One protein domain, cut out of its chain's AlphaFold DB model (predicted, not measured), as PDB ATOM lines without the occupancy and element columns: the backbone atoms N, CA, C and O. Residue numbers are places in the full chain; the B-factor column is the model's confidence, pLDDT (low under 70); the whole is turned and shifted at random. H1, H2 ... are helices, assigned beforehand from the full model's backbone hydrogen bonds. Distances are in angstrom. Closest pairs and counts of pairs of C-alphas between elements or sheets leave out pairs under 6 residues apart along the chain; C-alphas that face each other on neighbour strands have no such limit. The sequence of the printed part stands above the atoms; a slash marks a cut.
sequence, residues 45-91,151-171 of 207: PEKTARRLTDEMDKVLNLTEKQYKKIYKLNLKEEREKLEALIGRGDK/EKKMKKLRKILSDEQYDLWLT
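AT A GLANCE: This is residues 45 to 91 and 151 to 171 of the 207 residues of an uncharacterized protein of Bacteroides sp. CAG:443 (UniProt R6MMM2). The domain is a helical hairpin with arms of unequal length, H1 and the much longer H2, and two short helices near its closed end: H3 runs alongside H2, and H4 meets the last residues of H1. The far part of H2, residues 83 to 91, sticks out from this body as a free arm: with it the longest span is 43 A, without it 31 A. The printed part has 68 residues with four named helices, in the order H1, H2, H3, H4, and no named strand; the class is all helix. It is only just compact, close to loose, with a radius of gyration of the C-alphas of 13.1 A, and only just elongated, with spans of 43 by 22 by 19 A.

IN THESE COORDINATES: H1 is residues 45 to 60, beginning at C-alpha 45 at (133.449, 146.156, 134.480), and measures 22.0 A from first to last C-alpha. After a tight link of 3 residues comes H2, residues 64 to 91, from C-alpha 64 at (152.964, 139.814, 135.933) to C-alpha 91 at (116.080, 150.114, 121.422), 41.0 A. H3 is residues 151 to 158, 10.5 A. H4 is residues 163 to 171, 12.8 A, ending at C-alpha 171 at (138.921, 122.892, 133.315).

HOW THE PARTS SIT: H1 and H2 form a helical hairpin and touch, with the C-alphas of Ala 49 and Asn 74 the closest at 4.8 A. They run opposite ways at a steep tilt of 37 degrees, only just beyond shallow. H3 is close to H2 but not clearly touching; their closest C-alphas, those of Ile 70 and Leu 157, are 7.2 A apart. These two run opposite ways at a shallow tilt of 11 degrees. H4 touches H1 with residues 56 to 60 of H1 alone, and the closest C-alphas are those of Leu 60 and Gln 165, at 5.6 A. Their lines stand at a steep tilt of 67 degrees, opposite ways. H3 and H4 are close but not clearly touching, with the C-alphas of Arg 158 and Tyr 166 the closest at 6.0 A, at a steep tilt of 47 degrees, opposite ways. H1 and H3 are apart, and so are H2 and H4. In H1, H3 and H4 every O i to N i+4 pair is within hydrogen-bond range; in H2, 22 of 24 are.

THE WHOLE: The two C-alphas farthest apart are those of Lys 91 and Glu 164, 43.2 A. Residues 92 to 150 are not printed, and C-alphas 91 and 151 are 26.4 A apart across this cut. Of the links that are printed whole, H1 to H2 and H3 to H4 are tight. Without residues 83 to 91 the body spans 31 by 22 by 20 A. The mean pLDDT of the printed part is 85.3, and residues 87 to 91 are under 70.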
ATOM      1  N   PRO A  45     132.639 146.945 135.398       83.31
ATOM      2  CA  PRO A  45     133.449 146.156 134.480       83.31
ATOM      3  C   PRO A  45     134.884 145.993 134.991       83.31
ATOM      4  O   PRO A  45     135.521 144.983 134.712       83.31
ATOM      5  N   GLU A  46     135.391 146.938 135.788       86.75
ATOM      6  CA  GLU A  46     136.728 146.870 136.384       86.75
ATOM      7  C   GLU A  46     136.786 145.858 137.522       86.75
ATOM      8  O   GLU A  46     137.685 145.014 137.539       86.75
ATOM      9  N   LYS A  47     135.798 145.872 138.427       88.62
ATOM     10  CA  LYS A  47     135.701 144.864 139.498       88.62
ATOM     11  C   LYS A  47     135.586 143.456 138.905       88.62
ATOM     12  O   LYS A  47     136.281 142.548 139.352       88.62
ATOM     13  N   THR A  48     134.757 143.282 137.875       87.00
ATOM     14  CA  THR A  48     134.549 141.982 137.212       87.00
ATOM     15  C   THR A  48     135.808 141.515 136.487       87.00
ATOM     16  O   THR A  48     136.254 140.385 136.676       87.00
ATOM     17  N   ALA A  49     136.437 142.398 135.707       88.38
ATOM     18  CA  ALA A  49     137.672 142.076 135.006       88.38
ATOM     19  C   ALA A  49     138.814 141.723 135.963       88.38
ATOM     20  O   ALA A  49     139.591 140.811 135.671       88.38
ATOM     21  N   ARG A  50     138.907 142.425 137.098       90.25
ATOM     22  CA  ARG A  50     139.890 142.136 138.139       90.25
ATOM     23  C   ARG A  50     139.652 140.760 138.752       90.25
ATOM     24  O   ARG A  50     140.545 139.933 138.658       90.25
ATOM     25  N   ARG A  51     138.437 140.471 139.234       88.50
ATOM     26  CA  ARG A  51     138.080 139.163 139.817       88.50
ATOM     27  C   ARG A  51     138.392 137.995 138.882       88.50
ATOM     28  O   ARG A  51     139.078 137.067 139.284       88.50
ATOM     29  N   LEU A  52     137.968 138.082 137.619       87.75
ATOM     30  CA  LEU A  52     138.252 137.040 136.626       87.75
ATOM     31  C   LEU A  52     139.755 136.840 136.402       87.75
ATOM     32  O   LEU A  52     140.202 135.729 136.141       87.75
ATOM     33  N   THR A  53     140.535 137.920 136.457       92.00
ATOM     34  CA  THR A  53     141.989 137.833 136.284       92.00
ATOM     35  C   THR A  53     142.666 137.286 137.539       92.00
ATOM     36  O   THR A  53     143.573 136.478 137.400       92.00
ATOM     37  N   ASP A  54     142.203 137.665 138.730       92.25
ATOM     38  CA  ASP A  54     142.704 137.165 140.015       92.25
ATOM     39  C   ASP A  54     142.427 135.659 140.178       92.25
ATOM     40  O   ASP A  54     143.294 134.910 140.620       92.25
ATOM     41  N   GLU A  55     141.248 135.180 139.766       90.00
ATOM     42  CA  GLU A  55     140.931 133.744 139.743       90.00
ATOM     43  C   GLU A  55     141.849 132.977 138.786       90.00
ATOM     44  O   GLU A  55     142.376 131.919 139.135       90.00
ATOM     45  N   MET A  56     142.082 133.533 137.593       89.06
ATOM     46  CA  MET A  56     143.040 132.968 136.642       89.06
ATOM     47  C   MET A  56     144.459 132.961 137.208       89.06
ATOM     48  O   MET A  56     145.171 131.978 137.036       89.06
ATOM     49  N   ASP A  57     144.874 134.032 137.876       93.31
ATOM     50  CA  ASP A  57     146.194 134.149 138.493       93.31
ATOM     51  C   ASP A  57     146.411 133.093 139.571       93.31
ATOM     52  O   ASP A  57     147.409 132.378 139.548       93.31
ATOM     53  N   LYS A  58     145.417 132.918 140.443       92.19
ATOM     54  CA  LYS A  58     145.450 131.951 141.538       92.19
ATOM     55  C   LYS A  58     145.642 130.510 141.061       92.19
ATOM     56  O   LYS A  58     146.317 129.738 141.735       92.19
ATOM     57  N   VAL A  59     145.032 130.129 139.936       87.19
ATOM     58  CA  VAL A  59     145.108 128.749 139.423       87.19
ATOM     59  C   VAL A  59     146.294 128.556 138.484       87.19
ATOM     60  O   VAL A  59     146.971 127.533 138.537       87.19
ATOM     61  N   LEU A  60     146.543 129.525 137.603       89.56
ATOM     62  CA  LEU A  60     147.515 129.390 136.517       89.56
ATOM     63  C   LEU A  60     148.899 129.931 136.880       89.56
ATOM     64  O   LEU A  60     149.818 129.780 136.073       89.56
ATOM     65  N   ASN A  61     149.036 130.570 138.050       90.38
ATOM     66  CA  ASN A  61     150.224 131.295 138.499       90.38
ATOM     67  C   ASN A  61     150.752 132.205 137.382       90.38
ATOM     68  O   ASN A  61     151.815 131.964 136.797       90.38
ATOM     69  N   LEU A  62     149.953 133.205 136.998       92.31
ATOM     70  CA  LEU A  62     150.275 134.026 135.838       92.31
ATOM     71  C   LEU A  62     151.523 134.864 136.116       92.31
ATOM     72  O   LEU A  62     151.725 135.427 137.187       92.31
ATOM     73  N   THR A  63     152.359 135.042 135.093       93.00
ATOM     74  CA  THR A  63     153.411 136.059 135.183       93.00
ATOM     75  C   THR A  63     152.781 137.452 135.227       93.00
ATOM     76  O   THR A  63     151.753 137.700 134.594       93.00
ATOM     77  N   GLU A  64     153.447 138.424 135.852       90.44
ATOM     78  CA  GLU A  64     152.964 139.814 135.933       90.44
ATOM     79  C   GLU A  64     152.592 140.404 134.549       90.44
ATOM     80  O   GLU A  64     151.647 141.183 134.393       90.44
ATOM     81  N   LYS A  65     153.310 139.989 133.494       92.25
ATOM     82  CA  LYS A  65     153.016 140.365 132.100       92.25
ATOM     83  C   LYS A  65     151.744 139.701 131.568       92.25
ATOM     84  O   LYS A  65     151.005 140.349 130.824       92.25
ATOM     85  N   GLN A  66     151.511 138.429 131.886       91.75
ATOM     86  CA  GLN A  66     150.298 137.706 131.501       91.75
ATOM     87  C   GLN A  66     149.085 138.257 132.247       91.75
ATOM     88  O   GLN A  66     148.106 138.606 131.589       91.75
ATOM     89  N   TYR A  67     149.203 138.469 133.560       93.62
ATOM     90  CA  TYR A  67     148.186 139.113 134.390       93.62
ATOM     91  C   TYR A  67     147.751 140.456 133.787       93.62
ATOM     92  O   TYR A  67     146.584 140.650 133.453       93.62
ATOM     93  N   LYS A  68     148.697 141.367 133.505       94.75
ATOM     94  CA  LYS A  68     148.390 142.683 132.905       94.75
ATOM     95  C   LYS A  68     147.697 142.576 131.540       94.75
ATOM     96  O   LYS A  68     146.838 143.400 131.215       94.75
ATOM     97  N   LYS A  69     148.069 141.592 130.711       94.50
ATOM     98  CA  LYS A  69     147.437 141.358 129.400       94.50
ATOM     99  C   LYS A  69     146.016 140.810 129.542       94.50
ATOM    100  O   LYS A  69     145.136 141.280 128.823       94.50
ATOM    101  N   ILE A  70     145.798 139.863 130.453       92.06
ATOM    102  CA  ILE A  70     144.489 139.255 130.723       92.06
ATOM    103  C   ILE A  70     143.555 140.274 131.370       92.06
ATOM    104  O   ILE A  70     142.437 140.436 130.891       92.06
ATOM    105  N   TYR A  71     144.035 141.054 132.339       93.00
ATOM    106  CA  TYR A  71     143.274 142.145 132.945       93.00
ATOM    107  C   TYR A  71     142.786 143.147 131.896       93.00
ATOM    108  O   TYR A  71     141.597 143.440 131.813       93.00
ATOM    109  N   LYS A  72     143.680 143.623 131.017       94.12
ATOM    110  CA  LYS A  72     143.312 144.548 129.933       94.12
ATOM    111  C   LYS A  72     142.320 143.926 128.943       94.12
ATOM    112  O   LYS A  72     141.441 144.625 128.441       94.12
ATOM    113  N   LEU A  73     142.475 142.636 128.643       91.94
ATOM    114  CA  LEU A  73     141.559 141.891 127.782       91.94
ATOM    115  C   LEU A  73     140.167 141.819 128.420       91.94
ATOM    116  O   LEU A  73     139.203 142.231 127.782       91.94
ATOM    117  N   ASN A  74     140.078 141.360 129.669       91.00
ATOM    118  CA  ASN A  74     138.828 141.236 130.413       91.00
ATOM    119  C   ASN A  74     138.156 142.599 130.615       91.00
ATOM    120  O   ASN A  74     136.948 142.707 130.445       91.00
ATOM    121  N   LEU A  75     138.931 143.653 130.883       91.56
ATOM    122  CA  LEU A  75     138.411 145.009 131.041       91.56
ATOM    123  C   LEU A  75     137.746 145.521 129.762       91.56
ATOM    124  O   LEU A  75     136.669 146.110 129.817       91.56
ATOM    125  N   LYS A  76     138.370 145.293 128.600       88.88
ATOM    126  CA  LYS A  76     137.775 145.668 127.313       88.88
ATOM    127  C   LYS A  76     136.492 144.877 127.042       88.88
ATOM    128  O   LYS A  76     135.517 145.460 126.583       88.88
ATOM    129  N   GLU A  77     136.504 143.579 127.332       87.38
ATOM    130  CA  GLU A  77     135.366 142.685 127.104       87.38
ATOM    131  C   GLU A  77     134.160 143.042 127.985       87.38
ATOM    132  O   GLU A  77     133.047 143.152 127.482       87.38
ATOM    133  N   GLU A  78     134.376 143.269 129.285       86.38
ATOM    134  CA  GLU A  78     133.305 143.624 130.224       86.38
ATOM    135  C   GLU A  78     132.754 145.029 129.952       86.38
ATOM    136  O   GLU A  78     131.549 145.238 130.063       86.38
ATOM    137  N   ARG A  79     133.594 145.980 129.513       83.50
ATOM    138  CA  ARG A  79     133.118 147.296 129.050       83.50
ATOM    139  C   ARG A  79     132.229 147.177 127.810       83.50
ATOM    140  O   ARG A  79     131.145 147.743 127.806       83.50
ATOM    141  N   GLU A  80     132.642 146.409 126.800       85.12
ATOM    142  CA  GLU A  80     131.837 146.186 125.585       85.12
ATOM    143  C   GLU A  80     130.542 145.419 125.895       85.12
ATOM    144  O   GLU A  80     129.490 145.703 125.329       85.12
ATOM    145  N   LYS A  81     130.592 144.453 126.819       82.44
ATOM    146  CA  LYS A  81     129.412 143.713 127.277       82.44
ATOM    147  C   LYS A  81     128.424 144.629 128.000       82.44
ATOM    148  O   LYS A  81     127.226 144.528 127.751       82.44
ATOM    149  N   LEU A  82     128.919 145.521 128.859       82.19
ATOM    150  CA  LEU A  82     128.094 146.509 129.550       82.19
ATOM    151  C   LEU A  82     127.483 147.507 128.560       82.19
ATOM    152  O   LEU A  82     126.289 147.770 128.628       82.19
ATOM    153  N   GLU A  83     128.264 147.997 127.598       81.12
ATOM    154  CA  GLU A  83     127.779 148.877 126.529       81.12
ATOM    155  C   GLU A  83     126.733 148.183 125.648       81.12
ATOM    156  O   GLU A  83     125.715 148.779 125.322       81.12
ATOM    157  N   ALA A  84     126.916 146.900 125.321       79.44
ATOM    158  CA  ALA A  84     125.928 146.123 124.578       79.44
ATOM    159  C   ALA A  84     124.635 145.895 125.376       79.44
ATOM    160  O   ALA A  84     123.557 145.855 124.786       79.44
ATOM    161  N   LEU A  85     124.729 145.744 126.700       71.25
ATOM    162  CA  LEU A  85     123.567 145.584 127.573       71.25
ATOM    163  C   LEU A  85     122.801 146.906 127.726       71.25
ATOM    164  O   LEU A  85     121.584 146.930 127.573       71.25
ATOM    165  N   ILE A  86     123.516 148.007 127.962       70.69
ATOM    166  CA  ILE A  86     122.937 149.351 128.091       70.69
ATOM    167  C   ILE A  86     122.381 149.830 126.740       70.69
ATOM    168  O   ILE A  86     121.247 150.291 126.669       70.69
ATOM    169  N   GLY A  87     123.126 149.646 125.648       60.69
ATOM    170  CA  GLY A  87     122.729 150.038 124.293       60.69
ATOM    171  C   GLY A  87     121.611 149.183 123.684       60.69
ATOM    172  O   GLY A  87     120.955 149.621 122.740       60.69
ATOM    173  N   ARG A  88     121.348 147.977 124.216       52.78
ATOM    174  CA  ARG A  88     120.118 147.224 123.908       52.78
ATOM    175  C   ARG A  88     118.900 147.775 124.659       52.78
ATOM    176  O   ARG A  88     117.815 147.732 124.093       52.78
ATOM    177  N   GLY A  89     119.080 148.353 125.850       46.41
ATOM    178  CA  GLY A  89     118.004 148.999 126.616       46.41
ATOM    179  C   GLY A  89     117.396 150.235 125.938       46.41
ATOM    180  O   GLY A  89     116.217 150.517 126.129       46.41
ATOM    181  N   ASP A  90     118.156 150.933 125.087       42.88
ATOM    182  CA  ASP A  90     117.667 152.107 124.340       42.88
ATOM    183  C   ASP A  90     116.778 151.747 123.135       42.88
ATOM    184  O   ASP A  90     115.921 152.539 122.741       42.88
ATOM    185  N   LYS A  91     116.920 150.541 122.559       46.34
ATOM    186  CA  LYS A  91     116.080 150.114 121.422       46.34
ATOM    187  C   LYS A  91     114.636 149.809 121.823       46.34
ATOM    188  O   LYS A  91     113.749 149.935 120.986       46.34
ATOM    189  N   GLU A 151     134.451 132.763 121.945       87.12
ATOM    190  CA  GLU A 151     135.502 132.196 121.094       87.12
ATOM    191  C   GLU A 151     136.650 133.175 120.834       87.12
ATOM    192  O   GLU A 151     137.829 132.811 120.902       87.12
ATOM    193  N   LYS A 152     136.333 134.442 120.532       88.69
ATOM    194  CA  LYS A 152     137.351 135.488 120.343       88.69
ATOM    195  C   LYS A 152     138.155 135.695 121.623       88.69
ATOM    196  O   LYS A 152     139.380 135.846 121.547       88.69
ATOM    197  N   LYS A 153     137.498 135.666 122.785       84.88
ATOM    198  CA  LYS A 153     138.150 135.702 124.096       84.88
ATOM    199  C   LYS A 153     139.063 134.492 124.287       84.88
ATOM    200  O   LYS A 153     140.235 134.679 124.602       84.88
ATOM    201  N   MET A 154     138.592 133.280 123.995       85.00
ATOM    202  CA  MET A 154     139.386 132.048 124.081       85.00
ATOM    203  C   MET A 154     140.634 132.094 123.191       85.00
ATOM    204  O   MET A 154     141.738 131.845 123.669       85.00
ATOM    205  N   LYS A 155     140.496 132.518 121.928       91.00
ATOM    206  CA  LYS A 155     141.624 132.671 120.990       91.00
ATOM    207  C   LYS A 155     142.666 133.673 121.492       91.00
ATOM    208  O   LYS A 155     143.863 133.456 121.316       91.00
ATOM    209  N   LYS A 156     142.238 134.783 122.102       90.38
ATOM    210  CA  LYS A 156     143.159 135.771 122.686       90.38
ATOM    211  C   LYS A 156     143.822 135.249 123.961       90.38
ATOM    212  O   LYS A 156     145.012 135.486 124.136       90.38
ATOM    213  N   LEU A 157     143.090 134.526 124.809       88.94
ATOM    214  CA  LEU A 157     143.635 133.901 126.015       88.94
ATOM    215  C   LEU A 157     144.691 132.850 125.672       88.94
ATOM    216  O   LEU A 157     145.777 132.908 126.235       88.94
ATOM    217  N   ARG A 158     144.450 131.999 124.669       88.88
ATOM    218  CA  ARG A 158     145.445 131.034 124.172       88.88
ATOM    219  C   ARG A 158     146.731 131.700 123.665       88.88
ATOM    220  O   ARG A 158     147.798 131.123 123.751       88.88
ATOM    221  N   LYS A 159     146.660 132.936 123.156       92.25
ATOM    222  CA  LYS A 159     147.855 133.706 122.746       92.25
ATOM    223  C   LYS A 159     148.618 134.336 123.918       92.25
ATOM    224  O   LYS A 159     149.708 134.868 123.708       92.25
ATOM    225  N   ILE A 160     148.017 134.398 125.107       90.25
ATOM    226  CA  ILE A 160     148.609 135.017 126.303       90.25
ATOM    227  C   ILE A 160     149.106 133.946 127.281       90.25
ATOM    228  O   ILE A 160     150.146 134.141 127.909       90.25
ATOM    229  N   LEU A 161     148.370 132.845 127.403       90.75
ATOM    230  CA  LEU A 161     148.693 131.688 128.231       90.75
ATOM    231  C   LEU A 161     149.632 130.727 127.491       90.75
ATOM    232  O   LEU A 161     149.666 130.730 126.262       90.75
ATOM    233  N   SER A 162     150.390 129.920 128.237       89.19
ATOM    234  CA  SER A 162     150.991 128.702 127.676       89.19
ATOM    235  C   SER A 162     149.902 127.664 127.383       89.19
ATOM    236  O   SER A 162     148.794 127.773 127.912       89.19
ATOM    237  N   ASP A 163     150.203 126.661 126.558       88.06
ATOM    238  CA  ASP A 163     149.243 125.590 126.259       88.06
ATOM    239  C   ASP A 163     148.817 124.854 127.552       88.06
ATOM    240  O   ASP A 163     147.624 124.702 127.800       88.06
ATOM    241  N   GLU A 164     149.757 124.573 128.464       86.81
ATOM    242  CA  GLU A 164     149.471 123.977 129.783       86.81
ATOM    243  C   GLU A 164     148.567 124.863 130.665       86.81
ATOM    244  O   GLU A 164     147.610 124.389 131.279       86.81
ATOM    245  N   GLN A 165     148.829 126.175 130.709       89.25
ATOM    246  CA  GLN A 165     147.990 127.125 131.451       89.25
ATOM    247  C   GLN A 165     146.600 127.264 130.817       89.25
ATOM    248  O   GLN A 165     145.609 127.504 131.507       89.25
ATOM    249  N   TYR A 166     146.507 127.152 129.494       87.94
ATOM    250  CA  TYR A 166     145.238 127.231 128.789       87.94
ATOM    251  C   TYR A 166     144.362 126.003 129.063       87.94
ATOM    252  O   TYR A 166     143.164 126.170 129.290       87.94
ATOM    253  N   ASP A 167     144.942 124.808 129.126       89.25
ATOM    254  CA  ASP A 167     144.210 123.575 129.435       89.25
ATOM    255  C   ASP A 167     143.673 123.575 130.873       89.25
ATOM    256  O   ASP A 167     142.487 123.309 131.096       89.25
ATOM    257  N   LEU A 168     144.486 124.011 131.842       87.25
ATOM    258  CA  LEU A 168     144.041 124.232 133.225       87.25
ATOM    259  C   LEU A 168     142.917 125.280 133.308       87.25
ATOM    260  O   LEU A 168     141.965 125.147 134.082       87.25
ATOM    261  N   TRP A 169     142.967 126.313 132.465       82.38
ATOM    262  CA  TRP A 169     141.891 127.297 132.389       82.38
ATOM    263  C   TRP A 169     140.598 126.718 131.807       82.38
ATOM    264  O   TRP A 169     139.510 127.081 132.256       82.38
ATOM    265  N   LEU A 170     140.683 125.819 130.820       83.31
ATOM    266  CA  LEU A 170     139.506 125.148 130.261       83.31
ATOM    267  C   LEU A 170     138.776 124.321 131.317       83.31
ATOM    268  O   LEU A 170     137.548 124.360 131.346       83.31
ATOM    269  N   THR A 171     139.513 123.653 132.206       81.81
ATOM    270  CA  THR A 171     138.921 122.892 133.315       81.81
ATOM    271  C   THR A 171     138.256 123.768 134.374       81.81
ATOM    272  O   THR A 171     137.319 123.321 135.029       81.81
TER     273      THR A 171